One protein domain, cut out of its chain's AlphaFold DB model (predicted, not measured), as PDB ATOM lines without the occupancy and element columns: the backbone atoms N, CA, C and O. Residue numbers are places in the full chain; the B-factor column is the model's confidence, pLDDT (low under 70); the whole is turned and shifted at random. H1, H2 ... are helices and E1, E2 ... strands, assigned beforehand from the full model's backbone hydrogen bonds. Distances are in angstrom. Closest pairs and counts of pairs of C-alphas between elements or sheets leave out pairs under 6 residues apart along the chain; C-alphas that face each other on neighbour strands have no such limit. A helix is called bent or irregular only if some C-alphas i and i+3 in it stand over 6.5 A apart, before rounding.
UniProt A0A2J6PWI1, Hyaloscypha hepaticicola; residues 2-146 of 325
ATOM      1  N   ALA A   2      -4.743  28.466  38.565       38.09
ATOM      2  CA  ALA A   2      -5.517  28.768  39.781       38.09
ATOM      3  C   ALA A   2      -6.567  27.680  40.112       38.09
ATOM      4  O   ALA A   2      -6.671  27.280  41.266       38.09
ATOM      5  N   THR A   3      -7.245  27.130  39.097       46.25
ATOM      6  CA  THR A   3      -8.252  26.053  39.212       46.25
ATOM      7  C   THR A   3      -7.638  24.716  39.626       46.25
ATOM      8  O   THR A   3      -8.046  24.154  40.633       46.25
ATOM      9  N   ILE A   4      -6.536  24.309  38.981       44.78
ATOM     10  CA  ILE A   4      -5.725  23.145  39.393       44.78
ATOM     11  C   ILE A   4      -5.286  23.257  40.862       44.78
ATOM     12  O   ILE A   4      -5.278  22.265  41.576       44.78
ATOM     13  N   ARG A   5      -4.957  24.462  41.360       46.91
ATOM     14  CA  ARG A   5      -4.620  24.678  42.780       46.91
ATOM     15  C   ARG A   5      -5.836  24.641  43.704       46.91
ATOM     16  O   ARG A   5      -5.663  24.266  44.859       46.91
ATOM     17  N   ALA A   6      -7.023  25.030  43.238       46.78
ATOM     18  CA  ALA A   6      -8.270  24.885  43.988       46.78
ATOM     19  C   ALA A   6      -8.658  23.407  44.090       46.78
ATOM     20  O   ALA A   6      -8.891  22.937  45.194       46.78
ATOM     21  N   PHE A   7      -8.588  22.659  42.986       55.34
ATOM     22  CA  PHE A   7      -8.843  21.222  42.932       55.34
ATOM     23  C   PHE A   7      -7.805  20.413  43.716       55.34
ATOM     24  O   PHE A   7      -8.159  19.590  44.554       55.34
ATOM     25  N   GLN A   8      -6.514  20.729  43.560       51.56
ATOM     26  CA  GLN A   8      -5.464  20.152  44.393       51.56
ATOM     27  C   GLN A   8      -5.668  20.522  45.858       51.56
ATOM     28  O   GLN A   8      -5.561  19.633  46.676       51.56
ATOM     29  N   LYS A   9      -6.026  21.749  46.251       48.81
ATOM     30  CA  LYS A   9      -6.340  22.044  47.667       48.81
ATOM     31  C   LYS A   9      -7.597  21.319  48.171       48.81
ATOM     32  O   LYS A   9      -7.605  20.906  49.327       48.81
ATOM     33  N   LEU A  10      -8.612  21.126  47.329       53.44
ATOM     34  CA  LEU A  10      -9.846  20.407  47.672       53.44
ATOM     35  C   LEU A  10      -9.663  18.880  47.734       53.44
ATOM     36  O   LEU A  10     -10.451  18.215  48.381       53.44
ATOM     37  N   ILE A  11      -8.639  18.318  47.085       52.62
ATOM     38  CA  ILE A  11      -8.363  16.868  47.099       52.62
ATOM     39  C   ILE A  11      -7.142  16.512  47.961       52.62
ATOM     40  O   ILE A  11      -7.090  15.435  48.545       52.62
ATOM     41  N   THR A  12      -6.161  17.408  48.104       46.84
ATOM     42  CA  THR A  12      -4.959  17.191  48.940       46.84
ATOM     43  C   THR A  12      -5.152  17.597  50.402       46.84
ATOM     44  O   THR A  12      -4.387  17.143  51.250       46.84
ATOM     45  N   CYS A  13      -6.153  18.428  50.728       42.81
ATOM     46  CA  CYS A  13      -6.437  18.855  52.108       42.81
ATOM     47  C   CYS A  13      -7.859  18.536  52.590       42.81
ATOM     48  O   CYS A  13      -8.140  18.728  53.772       42.81
ATOM     49  N   LEU A  14      -8.745  18.055  51.718       50.62
ATOM     50  CA  LEU A  14     -10.131  17.761  52.049       50.62
ATOM     51  C   LEU A  14     -10.467  16.340  51.603       50.62
ATOM     52  O   LEU A  14     -10.021  15.821  50.584       50.62
ATOM     53  N   THR A  15     -11.249  15.708  52.456       67.19
ATOM     54  CA  THR A  15     -12.086  14.552  52.176       67.19
ATOM     55  C   THR A  15     -12.843  14.704  50.843       67.19
ATOM     56  O   THR A  15     -12.987  15.818  50.360       67.19
ATOM     57  N   ALA A  16     -13.359  13.626  50.237       87.50
ATOM     58  CA  ALA A  16     -14.025  13.631  48.916       87.50
ATOM     59  C   ALA A  16     -15.373  14.412  48.841       87.50
ATOM     60  O   ALA A  16     -16.286  14.037  48.106       87.50
ATOM     61  N   TRP A  17     -15.533  15.484  49.621       93.00
ATOM     62  CA  TRP A  17     -16.704  16.346  49.695       93.00
ATOM     63  C   TRP A  17     -16.344  17.778  50.116       93.00
ATOM     64  O   TRP A  17     -15.313  18.038  50.737       93.00
ATOM     65  N   TYR A  18     -17.258  18.702  49.837       93.56
ATOM     66  CA  TYR A  18     -17.237  20.099  50.242       93.56
ATOM     67  C   TYR A  18     -18.636  20.508  50.706       93.56
ATOM     68  O   TYR A  18     -19.628  20.233  50.037       93.56
ATOM     69  N   ILE A  19     -18.714  21.175  51.855       94.12
ATOM     70  CA  ILE A  19     -19.926  21.853  52.321       94.12
ATOM     71  C   ILE A  19     -19.542  23.322  52.480       94.12
ATOM     72  O   ILE A  19     -18.515  23.583  53.119       94.12
ATOM     73  N   PRO A  20     -20.311  24.275  51.923       93.31
ATOM     74  CA  PRO A  20     -19.946  25.674  52.025       93.31
ATOM     75  C   PRO A  20     -19.810  26.100  53.495       93.31
ATOM     76  O   PRO A  20     -20.702  25.797  54.295       93.31
ATOM     77  N   PRO A  21     -18.705  26.757  53.896       90.75
ATOM     78  CA  PRO A  21     -18.460  27.097  55.297       90.75
ATOM     79  C   PRO A  21     -19.586  27.909  55.941       90.75
ATOM     80  O   PRO A  21     -19.863  27.749  57.123       90.75
ATOM     81  N   GLU A  22     -20.277  28.740  55.160       91.69
ATOM     82  CA  GLU A  22     -21.421  29.545  55.585       91.69
ATOM     83  C   GLU A  22     -22.704  28.734  55.841       91.69
ATOM     84  O   GLU A  22     -23.697  29.277  56.329       91.69
ATOM     85  N   TRP A  23     -22.714  27.440  55.509       93.38
ATOM     86  CA  TRP A  23     -23.791  26.522  55.881       93.38
ATOM     87  C   TRP A  23     -23.556  25.899  57.255       93.38
ATOM     88  O   TRP A  23     -24.522  25.522  57.911       93.38
ATOM     89  N   LEU A  24     -22.295  25.762  57.671       92.44
ATOM     90  CA  LEU A  24     -21.908  25.028  58.871       92.44
ATOM     91  C   LEU A  24     -22.114  25.877  60.127       92.44
ATOM     92  O   LEU A  24     -21.719  27.044  60.175       92.44
ATOM     93  N   ASN A  25     -22.653  25.271  61.186       87.88
ATOM     94  CA  ASN A  25     -22.614  25.885  62.508       87.88
ATOM     95  C   ASN A  25     -21.314  25.484  63.219       87.88
ATOM     96  O   ASN A  25     -20.950  24.308  63.186       87.88
ATOM     97  N   PRO A  26     -20.647  26.393  63.954       84.69
ATOM     98  CA  PRO A  26     -19.444  26.056  64.724       84.69
ATOM     99  C   PRO A  26     -19.640  24.942  65.766       84.69
ATOM    100  O   PRO A  26     -18.665  24.390  66.268       84.69
ATOM    101  N   SER A  27     -20.891  24.644  66.126       85.38
ATOM    102  CA  SER A  27     -21.274  23.586  67.062       85.38
ATOM    103  C   SER A  27     -21.534  22.225  66.408       85.38
ATOM    104  O   SER A  27     -21.658  21.243  67.136       85.38
ATOM    105  N   ASP A  28     -21.670  22.148  65.079       83.62
ATOM    106  CA  ASP A  28     -21.867  20.868  64.395       83.62
ATOM    107  C   ASP A  28     -20.561  20.047  64.479       83.62
ATOM    108  O   ASP A  28     -19.492  20.551  64.120       83.62
ATOM    109  N   PRO A  29     -20.600  18.786  64.955       88.38
ATOM    110  CA  PRO A  29     -19.417  17.935  64.931       88.38
ATOM    111  C   PRO A  29     -19.001  17.662  63.476       88.38
ATOM    112  O   PRO A  29     -19.867  17.509  62.608       88.38
ATOM    113  N   PRO A  30     -17.690  17.562  63.186       88.50
ATOM    114  CA  PRO A  30     -17.238  17.255  61.838       88.50
ATOM    115  C   PRO A  30     -17.719  15.851  61.427       88.50
ATOM    116  O   PRO A  30     -17.606  14.915  62.226       88.50
ATOM    117  N   PRO A  31     -18.238  15.679  60.198       93.12
ATOM    118  CA  PRO A  31     -18.685  14.376  59.720       93.12
ATOM    119  C   PRO A  31     -17.506  13.406  59.614       93.12
ATOM    120  O   PRO A  31     -16.413  13.779  59.181       93.12
ATOM    121  N   ARG A  32     -17.725  12.144  59.996       92.50
ATOM    122  CA  ARG A  32     -16.664  11.121  60.038       92.50
ATOM    123  C   ARG A  32     -16.441  10.430  58.698       92.50
ATOM    124  O   ARG A  32     -15.378   9.862  58.463       92.50
ATOM    125  N   ASN A  33     -17.455  10.433  57.843       93.44
ATOM    126  CA  ASN A  33     -17.444   9.811  56.525       93.44
ATOM    127  C   ASN A  33     -18.352  10.596  55.565       93.44
ATOM    128  O   ASN A  33     -19.072  11.514  55.970       93.44
ATOM    129  N   ILE A  34     -18.312  10.225  54.286       95.44
ATOM    130  CA  ILE A  34     -19.046  10.926  53.228       95.44
ATOM    131  C   ILE A  34     -20.568  10.813  53.388       95.44
ATOM    132  O   ILE A  34     -21.279  11.761  53.066       95.44
ATOM    133  N   LEU A  35     -21.073   9.702  53.937       96.81
ATOM    134  CA  LEU A  35     -22.501   9.523  54.192       96.81
ATOM    135  C   LEU A  35     -23.004  10.513  55.251       96.81
ATOM    136  O   LEU A  35     -23.985  11.215  55.015       96.81
ATOM    137  N   GLU A  36     -22.302  10.627  56.380       96.44
ATOM    138  CA  GLU A  36     -22.613  11.615  57.421       96.44
ATOM    139  C   GLU A  36     -22.523  13.046  56.882       96.44
ATOM    140  O   GLU A  36     -23.368  13.882  57.200       96.44
ATOM    141  N   ALA A  37     -21.531  13.327  56.033       96.69
ATOM    142  CA  ALA A  37     -21.386  14.630  55.394       96.69
ATOM    143  C   ALA A  37     -22.557  14.939  54.441       96.69
ATOM    144  O   ALA A  37     -23.073  16.056  54.448       96.69
ATOM    145  N   ALA A  38     -23.024  13.959  53.662       97.81
ATOM    146  CA  ALA A  38     -24.166  14.120  52.764       97.81
ATOM    147  C   ALA A  38     -25.478  14.339  53.533       97.81
ATOM    148  O   ALA A  38     -26.256  15.227  53.186       97.81
ATOM    149  N   GLN A  39     -25.699  13.598  54.625       97.62
ATOM    150  CA  GLN A  39     -26.850  13.802  55.514       97.62
ATOM    151  C   GLN A  39     -26.803  15.169  56.211       97.62
ATOM    152  O   GLN A  39     -27.831  15.838  56.339       97.62
ATOM    153  N   LEU A  40     -25.611  15.618  56.621       97.19
ATOM    154  CA  LEU A  40     -25.392  16.966  57.144       97.19
ATOM    155  C   LEU A  40     -25.758  18.026  56.095       97.19
ATOM    156  O   LEU A  40     -26.550  18.916  56.393       97.19
ATOM    157  N   ALA A  41     -25.250  17.912  54.866       97.56
ATOM    158  CA  ALA A  41     -25.564  18.850  53.789       97.56
ATOM    159  C   ALA A  41     -27.061  18.876  53.450       97.56
ATOM    160  O   ALA A  41     -27.622  19.960  53.300       97.56
ATOM    161  N   GLN A  42     -27.726  17.717  53.398       97.94
ATOM    162  CA  GLN A  42     -29.175  17.624  53.200       97.94
ATOM    163  C   GLN A  42     -29.940  18.377  54.294       97.94
ATOM    164  O   GLN A  42     -30.812  19.196  53.997       97.94
ATOM    165  N   ARG A  43     -29.599  18.138  55.566       97.25
ATOM    166  CA  ARG A  43     -30.223  18.821  56.705       97.25
ATOM    167  C   ARG A  43     -30.020  20.336  56.634       97.25
ATOM    168  O   ARG A  43     -30.993  21.078  56.731       97.25
ATOM    169  N   LEU A  44     -28.788  20.790  56.405       96.75
ATOM    170  CA  LEU A  44     -28.458  22.216  56.314       96.75
ATOM    171  C   LEU A  44     -29.126  22.893  55.109       96.75
ATOM    172  O   LEU A  44     -29.568  24.044  55.208       96.75
ATOM    173  N   ALA A  45     -29.233  22.197  53.974       97.19
ATOM    174  CA  ALA A  45     -29.971  22.694  52.819       97.19
ATOM    175  C   ALA A  45     -31.451  22.896  53.166       97.19
ATOM    176  O   ALA A  45     -32.014  23.952  52.869       97.19
ATOM    177  N   ASN A  46     -32.052  21.938  53.877       96.38
ATOM    178  CA  ASN A  46     -33.446  22.021  54.296       96.38
ATOM    179  C   ASN A  46     -33.698  23.155  55.300       96.38
ATOM    180  O   ASN A  46     -34.599  23.969  55.087       96.38
ATOM    181  N   GLU A  47     -32.887  23.241  56.356       95.44
ATOM    182  CA  GLU A  47     -33.008  24.248  57.421       95.44
ATOM    183  C   GLU A  47     -32.857  25.680  56.888       95.44
ATOM    184  O   GLU A  47     -33.602  26.573  57.286       95.44
ATOM    185  N   GLY A  48     -31.938  25.906  55.943       95.31
ATOM    186  CA  GLY A  48     -31.748  27.228  55.337       95.31
ATOM    187  C   GLY A  48     -32.516  27.471  54.044       95.31
ATOM    188  O   GLY A  48     -32.242  28.466  53.379       95.31
ATOM    189  N   SER A  49     -33.442  26.585  53.663       96.00
ATOM    190  CA  SER A  49     -34.207  26.687  52.410       96.00
ATOM    191  C   SER A  49     -33.335  26.879  51.160       96.00
ATOM    192  O   SER A  49     -33.659  27.667  50.269       96.00
ATOM    193  N   ARG A  50     -32.210  26.162  51.102       97.06
ATOM    194  CA  ARG A  50     -31.219  26.229  50.023       97.06
ATOM    195  C   ARG A  50     -31.611  25.270  48.907       97.06
ATOM    196  O   ARG A  50     -31.104  24.153  48.825       97.06
ATOM    197  N   TYR A  51     -32.543  25.719  48.077       97.62
ATOM    198  CA  TYR A  51     -33.065  24.955  46.948       97.62
ATOM    199  C   TYR A  51     -32.811  25.679  45.629       97.62
ATOM    200  O   TYR A  51     -32.714  26.909  45.606       97.62
ATOM    201  N   ILE A  52     -32.785  24.930  44.524       97.56
ATOM    202  CA  ILE A  52     -32.905  25.519  43.184       97.56
ATOM    203  C   ILE A  52     -34.210  26.352  43.147       97.56
ATOM    204  O   ILE A  52     -35.234  25.880  43.669       97.56
ATOM    205  N   PRO A  53     -34.224  27.571  42.572       95.69
ATOM    206  CA  PRO A  53     -35.432  28.389  42.461       95.69
ATOM    207  C   PRO A  53     -36.630  27.614  41.901       95.69
ATOM    208  O   PRO A  53     -36.464  26.744  41.058       95.69
ATOM    209  N   TYR A  54     -37.844  27.927  42.371       96.31
ATOM    210  CA  TYR A  54     -39.099  27.251  41.980       96.31
ATOM    211  C   TYR A  54     -39.181  25.750  42.323       96.31
ATOM    212  O   TYR A  54     -40.105  25.064  41.879       96.31
ATOM    213  N   SER A  55     -38.266  25.238  43.153       97.88
ATOM    214  CA  SER A  55     -38.177  23.815  43.488       97.88
ATOM    215  C   SER A  55     -38.055  23.533  44.995       97.88
ATOM    216  O   SER A  55     -37.977  24.442  45.829       97.88
ATOM    217  N   LYS A  56     -38.025  22.242  45.339       97.88
ATOM    218  CA  LYS A  56     -37.549  21.691  46.621       97.88
ATOM    219  C   LYS A  56     -36.294  20.829  46.457       97.88
ATOM    220  O   LYS A  56     -35.988  20.001  47.310       97.88
ATOM    221  N   ILE A  57     -35.568  21.021  45.361       98.69
ATOM    222  CA  ILE A  57     -34.337  20.296  45.051       98.69
ATOM    223  C   ILE A  57     -33.185  20.990  45.787       98.69
ATOM    224  O   ILE A  57     -32.928  22.163  45.501       98.69
ATOM    225  N   PRO A  58     -32.519  20.335  46.756       98.56
ATOM    226  CA  PRO A  58     -31.476  20.970  47.558       98.56
ATOM    227  C   PRO A  58     -30.247  21.326  46.713       98.56
ATOM    228  O   PRO A  58     -29.936  20.653  45.734       98.56
ATOM    229  N   LEU A  59     -29.534  22.387  47.101       98.44
ATOM    230  CA  LEU A  59     -28.327  22.867  46.419       98.44
ATOM    231  C   LEU A  59     -27.103  21.974  46.701       98.44
ATOM    232  O   LEU A  59     -26.121  22.394  47.306       98.44
ATOM    233  N   ILE A  60     -27.178  20.713  46.286       98.56
ATOM    234  CA  ILE A  60     -26.147  19.699  46.507       98.56
ATOM    235  C   ILE A  60     -25.810  19.056  45.165       98.56
ATOM    236  O   ILE A  60     -26.712  18.633  44.453       98.56
ATOM    237  N   ILE A  61     -24.530  18.997  44.816       98.25
ATOM    238  CA  ILE A  61     -24.008  18.328  43.625       98.25
ATOM    239  C   ILE A  61     -23.392  16.994  44.034       98.25
ATOM    240  O   ILE A  61     -22.656  16.897  45.021       98.25
ATOM    241  N   HIS A  62     -23.644  15.980  43.221       98.19
ATOM    242  CA  HIS A  62     -23.102  14.648  43.381       98.19
ATOM    243  C   HIS A  62     -22.499  14.147  42.072       98.19
ATOM    244  O   HIS A  62     -23.131  14.211  41.019       98.19
ATOM    245  N   GLN A  63     -21.300  13.584  42.167       96.12
ATOM    246  CA  GLN A  63     -20.650  12.821  41.104       96.12
ATOM    247  C   GLN A  63     -20.088  11.531  41.707       96.12
ATOM    248  O   GLN A  63     -19.919  11.436  42.923       96.12
ATOM    249  N   THR A  64     -19.795  10.525  40.889       94.81
ATOM    250  CA  THR A  64     -19.171   9.279  41.356       94.81
ATOM    251  C   THR A  64     -17.977   8.909  40.493       94.81
ATOM    252  O   THR A  64     -17.963   9.172  39.290       94.81
ATOM    253  N   TRP A  65     -16.955   8.329  41.123       92.81
ATOM    254  CA  TRP A  65     -15.766   7.828  40.444       92.81
ATOM    255  C   TRP A  65     -15.054   6.761  41.265       92.81
ATOM    256  O   TRP A  65     -15.376   6.527  42.421       92.81
ATOM    257  N   LYS A  66     -14.051   6.126  40.667       87.88
ATOM    258  CA  LYS A  66     -13.303   5.015  41.272       87.88
ATOM    259  C   LYS A  66     -12.315   5.438  42.369       87.88
ATOM    260  O   LYS A  66     -12.167   4.747  43.370       87.88
ATOM    261  N   ASP A  67     -11.609   6.549  42.183       85.94
ATOM    262  CA  ASP A  67     -10.490   6.979  43.026       85.94
ATOM    263  C   ASP A  67     -10.356   8.507  43.006       85.94
ATOM    264  O   ASP A  67     -11.166   9.181  42.382       85.94
ATOM    265  N   THR A  68      -9.351   9.050  43.694       85.62
ATOM    266  CA  THR A  68      -8.934  10.464  43.627       85.62
ATOM    267  C   THR A  68      -7.508  10.612  43.087       85.62
ATOM    268  O   THR A  68      -6.856  11.634  43.311       85.62
ATOM    269  N   ASP A  69      -7.000   9.602  42.370       85.81
ATOM    270  CA  ASP A  69      -5.675   9.656  41.752       85.81
ATOM    271  C   ASP A  69      -5.753  10.396  40.414       85.81
ATOM    272  O   ASP A  69      -5.818   9.809  39.329       85.81
ATOM    273  N   LEU A  70      -5.743  11.724  40.524       82.94
ATOM    274  CA  LEU A  70      -5.921  12.663  39.416       82.94
ATOM    275  C   LEU A  70      -4.912  12.476  38.280       82.94
ATOM    276  O   LEU A  70      -5.192  12.863  37.151       82.94
ATOM    277  N   VAL A  71      -3.743  11.889  38.557       82.94
ATOM    278  CA  VAL A  71      -2.719  11.617  37.535       82.94
ATOM    279  C   VAL A  71      -3.202  10.557  36.544       82.94
ATOM    280  O   VAL A  71      -2.789  10.553  35.387       82.94
ATOM    281  N   THR A  72      -4.092   9.664  36.984       85.00
ATOM    282  CA  THR A  72      -4.640   8.580  36.158       85.00
ATOM    283  C   THR A  72      -5.887   8.985  35.378       85.00
ATOM    284  O   THR A  72      -6.397   8.199  34.574       85.00
ATOM    285  N   TRP A  73      -6.415  10.183  35.625       87.00
ATOM    286  CA  TRP A  73      -7.645  10.644  35.002       87.00
ATOM    287  C   TRP A  73      -7.365  11.215  33.618       87.00
ATOM    288  O   TRP A  73      -6.349  11.868  33.378       87.00
ATOM    289  N   LYS A  74      -8.299  10.978  32.696       89.44
ATOM    290  CA  LYS A  74      -8.240  11.604  31.379       89.44
ATOM    291  C   LYS A  74      -8.474  13.121  31.513       89.44
ATOM    292  O   LYS A  74      -9.239  13.518  32.398       89.44
ATOM    293  N   PRO A  75      -7.866  13.958  30.654       87.50
ATOM    294  CA  PRO A  75      -8.035  15.411  30.703       87.50
ATOM    295  C   PRO A  75      -9.498  15.870  30.725       87.50
ATOM    296  O   PRO A  75      -9.835  16.786  31.465       87.50
ATOM    297  N   GLU A  76     -10.370  15.192  29.983       86.44
ATOM    298  CA  GLU A  76     -11.798  15.508  29.877       86.44
ATOM    299  C   GLU A  76     -12.533  15.333  31.208       86.44
ATOM    300  O   GLU A  76     -13.373  16.147  31.580       86.44
ATOM    301  N   VAL A  77     -12.189  14.276  31.950       87.25
ATOM    302  CA  VAL A  77     -12.771  13.987  33.268       87.25
ATOM    303  C   VAL A  77     -12.330  15.050  34.270       87.25
ATOM    304  O   VAL A  77     -13.134  15.539  35.060       87.25
ATOM    305  N   LEU A  78     -11.051  15.438  34.224       87.31
ATOM    306  CA  LEU A  78     -10.526  16.512  35.066       87.31
ATOM    307  C   LEU A  78     -11.223  17.842  34.762       87.31
ATOM    308  O   LEU A  78     -11.634  18.532  35.690       87.31
ATOM    309  N   GLU A  79     -11.392  18.182  33.482       87.56
ATOM    310  CA  GLU A  79     -12.090  19.400  33.065       87.56
ATOM    311  C   GLU A  79     -13.554  19.403  33.524       87.56
ATOM    312  O   GLU A  79     -14.015  20.401  34.083       87.56
ATOM    313  N   GLY A  80     -14.257  18.276  33.354       88.12
ATOM    314  CA  GLY A  80     -15.612  18.062  33.861       88.12
ATOM    315  C   GLY A  80     -15.711  18.395  35.345       88.12
ATOM    316  O   GLY A  80     -16.429  19.316  35.744       88.12
ATOM    317  N   VAL A  81     -14.917  17.714  36.169       88.94
ATOM    318  CA  VAL A  81     -14.936  17.892  37.630       88.94
ATOM    319  C   VAL A  81     -14.558  19.307  38.052       88.94
ATOM    320  O   VAL A  81     -15.232  19.896  38.900       88.94
ATOM    321  N   GLU A  82     -13.512  19.888  37.460       88.31
ATOM    322  CA  GLU A  82     -13.115  21.269  37.754       88.31
ATOM    323  C   GLU A  82     -14.247  22.255  37.439       88.31
ATOM    324  O   GLU A  82     -14.460  23.220  38.186       88.31
ATOM    325  N   LYS A  83     -15.004  22.012  36.364       91.00
ATOM    326  CA  LYS A  83     -16.140  22.847  35.976       91.00
ATOM    327  C   LYS A  83     -17.288  22.749  36.981       91.00
ATOM    328  O   LYS A  83     -17.776  23.791  37.425       91.00
ATOM    329  N   TRP A  84     -17.689  21.537  37.370       93.19
ATOM    330  CA  TRP A  84     -18.722  21.322  38.393       93.19
ATOM    331  C   TRP A  84     -18.333  21.946  39.734       93.19
ATOM    332  O   TRP A  84     -19.133  22.664  40.332       93.19
ATOM    333  N   LEU A  85     -17.088  21.747  40.173       90.94
ATOM    334  CA  LEU A  85     -16.577  22.329  41.412       90.94
ATOM    335  C   LEU A  85     -16.535  23.852  41.379       90.94
ATOM    336  O   LEU A  85     -16.898  24.478  42.367       90.94
ATOM    337  N   THR A  86     -16.145  24.453  40.252       91.69
ATOM    338  CA  THR A  86     -16.147  25.916  40.104       91.69
ATOM    339  C   THR A  86     -17.542  26.495  40.350       91.69
ATOM    340  O   THR A  86     -17.661  27.544  40.980       91.69
ATOM    341  N   TYR A  87     -18.598  25.816  39.883       92.06
ATOM    342  CA  TYR A  87     -19.975  26.218  40.174       92.06
ATOM    343  C   TYR A  87     -20.386  25.917  41.613       92.06
ATOM    344  O   TYR A  87     -21.025  26.758  42.238       92.06
ATOM    345  N   ALA A  88     -19.988  24.766  42.159       92.31
ATOM    346  CA  ALA A  88     -20.293  24.411  43.540       92.31
ATOM    347  C   ALA A  88     -19.702  25.415  44.540       92.31
ATOM    348  O   ALA A  88     -20.368  25.823  45.484       92.31
ATOM    349  N   THR A  89     -18.467  25.862  44.309       90.88
ATOM    350  CA  THR A  89     -17.761  26.815  45.175       90.88
ATOM    351  C   THR A  89     -17.986  28.273  44.766       90.88
ATOM    352  O   THR A  89     -17.170  29.132  45.106       90.88
ATOM    353  N   ALA A  90     -19.027  28.565  43.979       89.56
ATOM    354  CA  ALA A  90     -19.390  29.936  43.648       89.56
ATOM    355  C   ALA A  90     -19.778  30.708  44.919       89.56
ATOM    356  O   ALA A  90     -20.364  30.157  45.846       89.56
ATOM    357  N   GLU A  91     -19.462  32.001  44.976       85.75
ATOM    358  CA  GLU A  91     -19.800  32.819  46.140       85.75
ATOM    359  C   GLU A  91     -21.307  33.124  46.211       85.75
ATOM    360  O   GLU A  91     -21.987  33.342  45.206       85.75
ATOM    361  N   GLY A  92     -21.833  33.226  47.433       87.06
ATOM    362  CA  GLY A  92     -23.183  33.722  47.682       87.06
ATOM    363  C   GLY A  92     -24.279  32.670  47.501       87.06
ATOM    364  O   GLY A  92     -24.146  31.524  47.914       87.06
ATOM    365  N   LYS A  93     -25.426  33.089  46.952       85.81
ATOM    366  CA  LYS A  93     -26.662  32.280  46.940       85.81
ATOM    367  C   LYS A  93     -26.634  31.095  45.972       85.81
ATOM    368  O   LYS A  93     -27.531  30.263  46.038       85.81
ATOM    369  N   GLU A  94     -25.641  31.040  45.090       89.06
ATOM    370  CA  GLU A  94     -25.457  29.948  44.131       89.06
ATOM    371  C   GLU A  94     -24.408  28.918  44.585       89.06
ATOM    372  O   GLU A  94     -24.117  27.987  43.841       89.06
ATOM    373  N   SER A  95     -23.850  29.083  45.791       93.81
ATOM    374  CA  SER A  95     -22.961  28.112  46.435       93.81
ATOM    375  C   SER A  95     -23.701  26.797  46.698       93.81
ATOM    376  O   SER A  95     -24.845  26.800  47.169       93.81
ATOM    377  N   MET A  96     -23.054  25.668  46.414       97.38
ATOM    378  CA  MET A  96     -23.616  24.325  46.555       97.38
ATOM    379  C   MET A  96     -22.653  23.417  47.320       97.38
ATOM    380  O   MET A  96     -21.433  23.491  47.160       97.38
ATOM    381  N   ALA A  97     -23.194  22.498  48.119       97.31
ATOM    382  CA  ALA A  97     -22.388  21.388  48.618       97.31
ATOM    383  C   ALA A  97     -22.022  20.449  47.460       97.31
ATOM    384  O   ALA A  97     -22.784  20.310  46.507       97.31
ATOM    385  N   TYR A  98     -20.863  19.804  47.531       97.12
ATOM    386  CA  TYR A  98     -20.353  18.924  46.483       97.12
ATOM    387  C   TYR A  98     -19.844  17.616  47.080       97.12
ATOM    388  O   TYR A  98     -19.136  17.623  48.084       97.12
ATOM    389  N   PHE A  99     -20.163  16.498  46.435       96.94
ATOM    390  CA  PHE A  99     -19.770  15.162  46.873       96.94
ATOM    391  C   PHE A  99     -19.251  14.340  45.697       96.94
ATOM    392  O   PHE A  99     -19.974  14.122  44.724       96.94
ATOM    393  N   LEU A 100     -18.023  13.833  45.824       95.88
ATOM    394  CA  LEU A 100     -17.458  12.825  44.936       95.88
ATOM    395  C   LEU A 100     -17.530  11.459  45.624       95.88
ATOM    396  O   LEU A 100     -16.737  11.131  46.508       95.88
ATOM    397  N   TRP A 101     -18.503  10.655  45.220       96.38
ATOM    398  CA  TRP A 101     -18.747   9.333  45.777       96.38
ATOM    399  C   TRP A 101     -17.789   8.305  45.182       96.38
ATOM    400  O   TRP A 101     -17.939   7.898  44.030       96.38
ATOM    401  N   LEU A 102     -16.824   7.871  45.993       94.31
ATOM    402  CA  LEU A 102     -15.973   6.724  45.678       94.31
ATOM    403  C   LEU A 102     -16.689   5.402  45.969       94.31
ATOM    404  O   LEU A 102     -17.679   5.392  46.703       94.31
ATOM    405  N   ASP A 103     -16.161   4.285  45.464       92.94
ATOM    406  CA  ASP A 103     -16.746   2.943  45.637       92.94
ATOM    407  C   ASP A 103     -17.134   2.635  47.093       92.94
ATOM    408  O   ASP A 103     -18.216   2.113  47.364       92.94
ATOM    409  N   GLU A 104     -16.273   2.988  48.050       93.00
ATOM    410  CA  GLU A 104     -16.537   2.771  49.476       93.00
ATOM    411  C   GLU A 104     -17.666   3.670  50.002       93.00
ATOM    412  O   GLU A 104     -18.524   3.218  50.756       93.00
ATOM    413  N   GLY A 105     -17.733   4.924  49.550       95.44
ATOM    414  CA  GLY A 105     -18.838   5.828  49.869       95.44
ATOM    415  C   GLY A 105     -20.170   5.348  49.291       95.44
ATOM    416  O   GLY A 105     -21.198   5.421  49.965       95.44
ATOM    417  N   CYS A 106     -20.148   4.796  48.075       96.44
ATOM    418  CA  CYS A 106     -21.326   4.204  47.443       96.44
ATOM    419  C   CYS A 106     -21.856   3.026  48.269       96.44
ATOM    420  O   CYS A 106     -23.046   2.969  48.589       96.44
ATOM    421  N   LYS A 107     -20.963   2.121  48.691       95.38
ATOM    422  CA  LYS A 107     -21.303   0.996  49.575       95.38
ATOM    423  C   LYS A 107     -21.832   1.460  50.927       95.38
ATOM    424  O   LYS A 107     -22.815   0.900  51.409       95.38
ATOM    425  N   GLN A 108     -21.224   2.482  51.532       96.38
ATOM    426  CA  GLN A 108     -21.693   3.051  52.799       96.38
ATOM    427  C   GLN A 108     -23.120   3.590  52.682       96.38
ATOM    428  O   GLN A 108     -23.940   3.317  53.552       96.38
ATOM    429  N   LEU A 109     -23.443   4.301  51.596       97.44
ATOM    430  CA  LEU A 109     -24.791   4.822  51.368       97.44
ATOM    431  C   LEU A 109     -25.819   3.697  51.214       97.44
ATOM    432  O   LEU A 109     -26.855   3.732  51.877       97.44
ATOM    433  N   ILE A 110     -25.530   2.685  50.388       97.50
ATOM    434  CA  ILE A 110     -26.462   1.570  50.164       97.50
ATOM    435  C   ILE A 110     -26.651   0.774  51.459       97.50
ATOM    436  O   ILE A 110     -27.778   0.593  51.904       97.50
ATOM    437  N   THR A 111     -25.567   0.352  52.112       97.50
ATOM    438  CA  THR A 111     -25.653  -0.456  53.343       97.50
ATOM    439  C   THR A 111     -26.248   0.319  54.520       97.50
ATOM    440  O   THR A 111     -26.962  -0.263  55.333       97.50
ATOM    441  N   GLY A 112     -25.981   1.626  54.614       97.12
ATOM    442  CA  GLY A 112     -26.444   2.475  55.709       97.12
ATOM    443  C   GLY A 112     -27.896   2.936  55.582       97.12
ATOM    444  O   GLY A 112     -28.567   3.070  56.603       97.12
ATOM    445  N   LEU A 113     -28.385   3.194  54.360       97.31
ATOM    446  CA  LEU A 113     -29.704   3.808  54.138       97.31
ATOM    447  C   LEU A 113     -30.703   2.929  53.378       97.31
ATOM    448  O   LEU A 113     -31.905   3.157  53.495       97.31
ATOM    449  N   GLN A 114     -30.240   1.947  52.604       96.75
ATOM    450  CA  GLN A 114     -31.096   1.033  51.843       96.75
ATOM    451  C   GLN A 114     -30.543  -0.408  51.897       96.75
ATOM    452  O   GLN A 114     -30.236  -0.991  50.852       96.75
ATOM    453  N   PRO A 115     -30.391  -0.999  53.101       97.19
ATOM    454  CA  PRO A 115     -29.742  -2.302  53.276       97.19
ATOM    455  C   PRO A 115     -30.425  -3.428  52.487       97.19
ATOM    456  O   PRO A 115     -29.742  -4.310  51.973       97.19
ATOM    457  N   ASP A 116     -31.747  -3.355  52.311       96.81
ATOM    458  CA  ASP A 116     -32.516  -4.343  51.545       96.81
ATOM    459  C   ASP A 116     -32.126  -4.388  50.059       96.81
ATOM    460  O   ASP A 116     -32.378  -5.381  49.391       96.81
ATOM    461  N   LEU A 117     -31.478  -3.344  49.523       97.12
ATOM    462  CA  LEU A 117     -31.059  -3.293  48.118       97.12
ATOM    463  C   LEU A 117     -29.647  -3.861  47.885       97.12
ATOM    464  O   LEU A 117     -29.254  -4.071  46.737       97.12
ATOM    465  N   VAL A 118     -28.878  -4.135  48.948       96.94
ATOM    466  CA  VAL A 118     -27.475  -4.581  48.847       96.94
ATOM    467  C   VAL A 118     -27.358  -5.838  47.985       96.94
ATOM    468  O   VAL A 118     -26.571  -5.862  47.041       96.94
ATOM    469  N   GLU A 119     -28.192  -6.851  48.231       94.50
ATOM    470  CA  GLU A 119     -28.142  -8.109  47.472       94.50
ATOM    471  C   GLU A 119     -28.543  -7.950  45.996       94.50
ATOM    472  O   GLU A 119     -28.124  -8.736  45.139       94.50
ATOM    473  N   TYR A 120     -29.361  -6.945  45.680       95.50
ATOM    474  CA  TYR A 120     -29.804  -6.653  44.320       95.50
ATOM    475  C   TYR A 120     -28.663  -6.020  43.531       95.50
ATOM    476  O   TYR A 120     -28.283  -6.542  42.482       95.50
ATOM    477  N   VAL A 121     -28.051  -4.973  44.097       96.06
ATOM    478  CA  VAL A 121     -26.905  -4.270  43.502       96.06
ATOM    479  C   VAL A 121     -25.682  -5.179  43.398       96.06
ATOM    480  O   VAL A 121     -24.977  -5.151  42.391       96.06
ATOM    481  N   ASP A 122     -25.419  -6.025  44.394       93.62
ATOM    482  CA  ASP A 122     -24.232  -6.879  44.380       93.62
ATOM    483  C   ASP A 122     -24.254  -7.942  43.284       93.62
ATOM    484  O   ASP A 122     -23.185  -8.299  42.774       93.62
ATOM    485  N   ALA A 123     -25.436  -8.406  42.867       92.50
ATOM    486  CA  ALA A 123     -25.516  -9.367  41.771       92.50
ATOM    487  C   ALA A 123     -25.447  -8.740  40.379       92.50
ATOM    488  O   ALA A 123     -25.314  -9.496  39.412       92.50
ATOM    489  N   LEU A 124     -25.516  -7.407  40.261       95.19
ATOM    490  CA  LEU A 124     -25.272  -6.739  38.987       95.19
ATOM    491  C   LEU A 124     -23.851  -7.072  38.509       95.19
ATOM    492  O   LEU A 124     -22.879  -6.880  39.257       95.19
ATOM    493  N   PRO A 125     -23.701  -7.633  37.300       92.81
ATOM    494  CA  PRO A 125     -22.415  -8.118  36.836       92.81
ATOM    495  C   PRO A 125     -21.492  -7.003  36.343       92.81
ATOM    496  O   PRO A 125     -20.274  -7.200  36.388       92.81
ATOM    497  N   LEU A 126     -22.031  -5.869  35.885       94.38
ATOM    498  CA  LEU A 126     -21.250  -4.758  35.352       94.38
ATOM    499  C   LEU A 126     -21.183  -3.592  36.342       94.38
ATOM    500  O   LEU A 126     -22.150  -3.251  37.018       94.38
ATOM    501  N   MET A 127     -20.029  -2.924  36.392       92.62
ATOM    502  CA  MET A 127     -19.857  -1.730  37.228       92.62
ATOM    503  C   MET A 127     -20.715  -0.550  36.759       92.62
ATOM    504  O   MET A 127     -21.135   0.249  37.591       92.62
ATOM    505  N   VAL A 128     -20.999  -0.457  35.453       93.38
ATOM    506  CA  VAL A 128     -21.890   0.581  34.908       93.38
ATOM    507  C   VAL A 128     -23.306   0.438  35.469       93.38
ATOM    508  O   VAL A 128     -23.829   1.404  36.002       93.38
ATOM    509  N   GLU A 129     -23.850  -0.781  35.528       97.00
ATOM    510  CA  GLU A 129     -25.176  -1.038  36.107       97.00
ATOM    511  C   GLU A 129     -25.231  -0.651  37.595       97.00
ATOM    512  O   GLU A 129     -26.212  -0.090  38.080       97.00
ATOM    513  N   LYS A 130     -24.150  -0.905  38.346       97.06
ATOM    514  CA  LYS A 130     -24.058  -0.478  39.753       97.06
ATOM    515  C   LYS A 130     -24.050   1.046  39.885       97.06
ATOM    516  O   LYS A 130     -24.676   1.577  40.800       97.06
ATOM    517  N   SER A 131     -23.358   1.741  38.981       96.19
ATOM    518  CA  SER A 131     -23.343   3.207  38.917       96.19
ATOM    519  C   SER A 131     -24.711   3.783  38.532       96.19
ATOM    520  O   SER A 131     -25.123   4.794  39.103       96.19
ATOM    521  N   ASP A 132     -25.433   3.132  37.621       97.94
ATOM    522  CA  ASP A 132     -26.796   3.491  37.212       97.94
ATOM    523  C   ASP A 132     -27.781   3.423  38.389       97.94
ATOM    524  O   ASP A 132     -28.514   4.372  38.669       97.94
ATOM    525  N   ILE A 133     -27.745   2.340  39.174       98.25
ATOM    526  CA  ILE A 133     -28.571   2.260  40.386       98.25
ATOM    527  C   ILE A 133     -28.121   3.285  41.428       98.25
ATOM    528  O   ILE A 133     -28.957   3.950  42.044       98.25
ATOM    529  N   PHE A 134     -26.808   3.442  41.624       98.31
ATOM    530  CA  PHE A 134     -26.276   4.349  42.634       98.31
ATOM    531  C   PHE A 134     -26.702   5.801  42.398       98.31
ATOM    532  O   PHE A 134     -27.176   6.438  43.336       98.31
ATOM    533  N   ARG A 135     -26.577   6.327  41.172       97.62
ATOM    534  CA  ARG A 135     -26.904   7.734  40.877       97.62
ATOM    535  C   ARG A 135     -28.371   8.057  41.162       97.62
ATOM    536  O   ARG A 135     -28.660   9.079  41.785       97.62
ATOM    537  N   VAL A 136     -29.289   7.157  40.800       98.56
ATOM    538  CA  VAL A 136     -30.722   7.338  41.060       98.56
ATOM    539  C   VAL A 136     -31.032   7.179  42.548       98.56
ATOM    540  O   VAL A 136     -31.733   8.013  43.124       98.56
ATOM    541  N   LEU A 137     -30.488   6.147  43.199       98.56
ATOM    542  CA  LEU A 137     -30.714   5.887  44.621       98.56
ATOM    543  C   LEU A 137     -30.174   7.015  45.505       98.56
ATOM    544  O   LEU A 137     -30.836   7.435  46.451       98.56
ATOM    545  N   MET A 138     -28.978   7.513  45.207       98.50
ATOM    546  CA  MET A 138     -28.347   8.584  45.966       98.50
ATOM    547  C   MET A 138     -29.175   9.871  45.859       98.50
ATOM    548  O   MET A 138     -29.521  10.439  46.895       98.50
ATOM    549  N   VAL A 139     -29.605  10.268  44.653       98.50
ATOM    550  CA  VAL A 139     -30.493  11.431  44.472       98.50
ATOM    551  C   VAL A 139     -31.858  11.198  45.133       98.50
ATOM    552  O   VAL A 139     -32.405  12.108  45.750       98.50
ATOM    553  N   LYS A 140     -32.402   9.976  45.095       98.62
ATOM    554  CA  LYS A 140     -33.627   9.616  45.832       98.62
ATOM    555  C   LYS A 140     -33.456   9.800  47.343       98.62
ATOM    556  O   LYS A 140     -34.384  10.267  47.992       98.62
ATOM    557  N   LEU A 141     -32.326   9.414  47.930       98.50
ATOM    558  CA  LEU A 141     -32.145   9.421  49.387       98.50
ATOM    559  C   LEU A 141     -31.689  10.783  49.929       98.50
ATOM    560  O   LEU A 141     -32.202  11.241  50.951       98.50
ATOM    561  N   ILE A 142     -30.740  11.428  49.252       98.62
ATOM    562  CA  ILE A 142     -30.113  12.685  49.685       98.62
ATOM    563  C   ILE A 142     -30.779  13.904  49.032       98.62
ATOM    564  O   ILE A 142     -30.900  14.956  49.662       98.62
ATOM    565  N   GLY A 143     -31.313  13.750  47.820       98.62
ATOM    566  CA  GLY A 143     -31.736  14.860  46.972       98.62
ATOM    567  C   GLY A 143     -30.554  15.501  46.248       98.62
ATOM    568  O   GLY A 143     -29.423  15.048  46.357       98.62
ATOM    569  N   GLY A 144     -30.820  16.579  45.524       98.56
ATOM    570  CA  GLY A 144     -29.807  17.385  44.857       98.56
ATOM    571  C   GLY A 144     -29.701  17.078  43.374       98.56
ATOM    572  O   GLY A 144     -30.655  16.611  42.757       98.56
ATOM    573  N   VAL A 145     -28.544  17.394  42.814       98.44
ATOM    574  CA  VAL A 145     -28.198  17.298  41.402       98.44
ATOM    575  C   VAL A 145     -27.139  16.222  41.234       98.44
ATOM    576  O   VAL A 145     -26.107  16.251  41.901       98.44
ATOM    577  N   TYR A 146     -27.366  15.310  40.300       98.38
ATOM    578  CA  TYR A 146     -26.344  14.399  39.814       98.38
ATOM    579  C   TYR A 146     -25.942  14.775  38.389       98.38
ATOM    580  O   TYR A 146     -26.793  15.138  37.573       98.38
TER     581      TYR A 146
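Overview. This is residues 2 to 146 of the 325 residues of a protein of Hyaloscypha hepaticicola (UniProt A0A2J6PWI1). A small three-stranded parallel sheet makes the core, with H2 and H6 packed on one face and H3 on the other. H4 and H5 gather with H6 at one end of the domain, while H1 sits far from them and packs on H3. The printed part has 145 residues, with six named helices and three named strands in the order H1 H2 E1 H3 E2 H4 H5 H6 E3; the sheet runs E2 E1 E3, and the class is mostly helix. The whole is compact, with a radius of gyration of the C-alphas of 15.3 A and spans of 43 by 36 by 31 A.

Along the chain. H1 is residues 2 to 12, beginning at C-alpha 2, (-5.517, 28.768, 39.781). H2 is residues 34 to 47, 19.7 A long. E1 is residues 60 to 64, 13.6 A, with C-alpha 60 at (-26.147, 19.699, 46.507). H3 is residues 75 to 88, 19.9 A, and E2 is residues 97 to 101, 12.9 A. H4 is residues 103 to 113, 15.5 A. H5, residues 115 to 122, is irregular: C-alphas 116 and 119 are 7.1 A apart. H6, residues 127 to 142, spans 21.6 A. E3, residues 144 to 146, ends at C-alpha 146, (-26.344, 14.399, 39.814).

Arrangement. E1 is the inner strand; N 61 and O 97 join it to E2 within hydrogen-bond range at 2.8 A, as N 62 and O 145 join it to E3 at 2.8 A. Residues 17 to 18 pair antiparallel with residues 98 to 99 of E2. E1, H3 and E2 form a strand-helix-strand unit, two parallel neighbour strands with a helix between, and its crossover is right-handed. H2 lies over E2 and E1 at a height over the sheet of 9.0 A; the closest C-alphas of H2 and E2, Ala 41 and Ala 97, are 6.6 A apart. H6, on the same face, lies over E1 and E3 at 8.1 A. H3 is on the opposite face at 10.9 A. With residues 34 to 35 alone, H2 touches H4 at a steep tilt of 58 degrees, C-alphas 35 and 109 being closest at 5.9 A. H5 and H6 are a helical hairpin that only just touches, with 3 pairs of C-alphas within 8 A, the closest being Val 121 and Lys 130 at 6.0 A. H1 touches H3 about perpendicular, at 88 degrees, the C-alphas of Phe 7 and Glu 82 being closest at 6.7 A. Every O i to N i+4 pair is within hydrogen-bond range in H1, H2, H3 and H4, against 2 of 4 in H5 and 11 of 12 in H6.

Size, cuts and confidence. The C-alphas farthest apart, Ala 2 and Asp 116, are 44.3 A apart. The printed part has no cut; the links H1 to H2 and H2 to E1 are long. Residues 71 to 76, of which 75 to 76 belong to H3, stand free. Mean pLDDT of the printed part is 89.6, with residues 2 to 15 under 70.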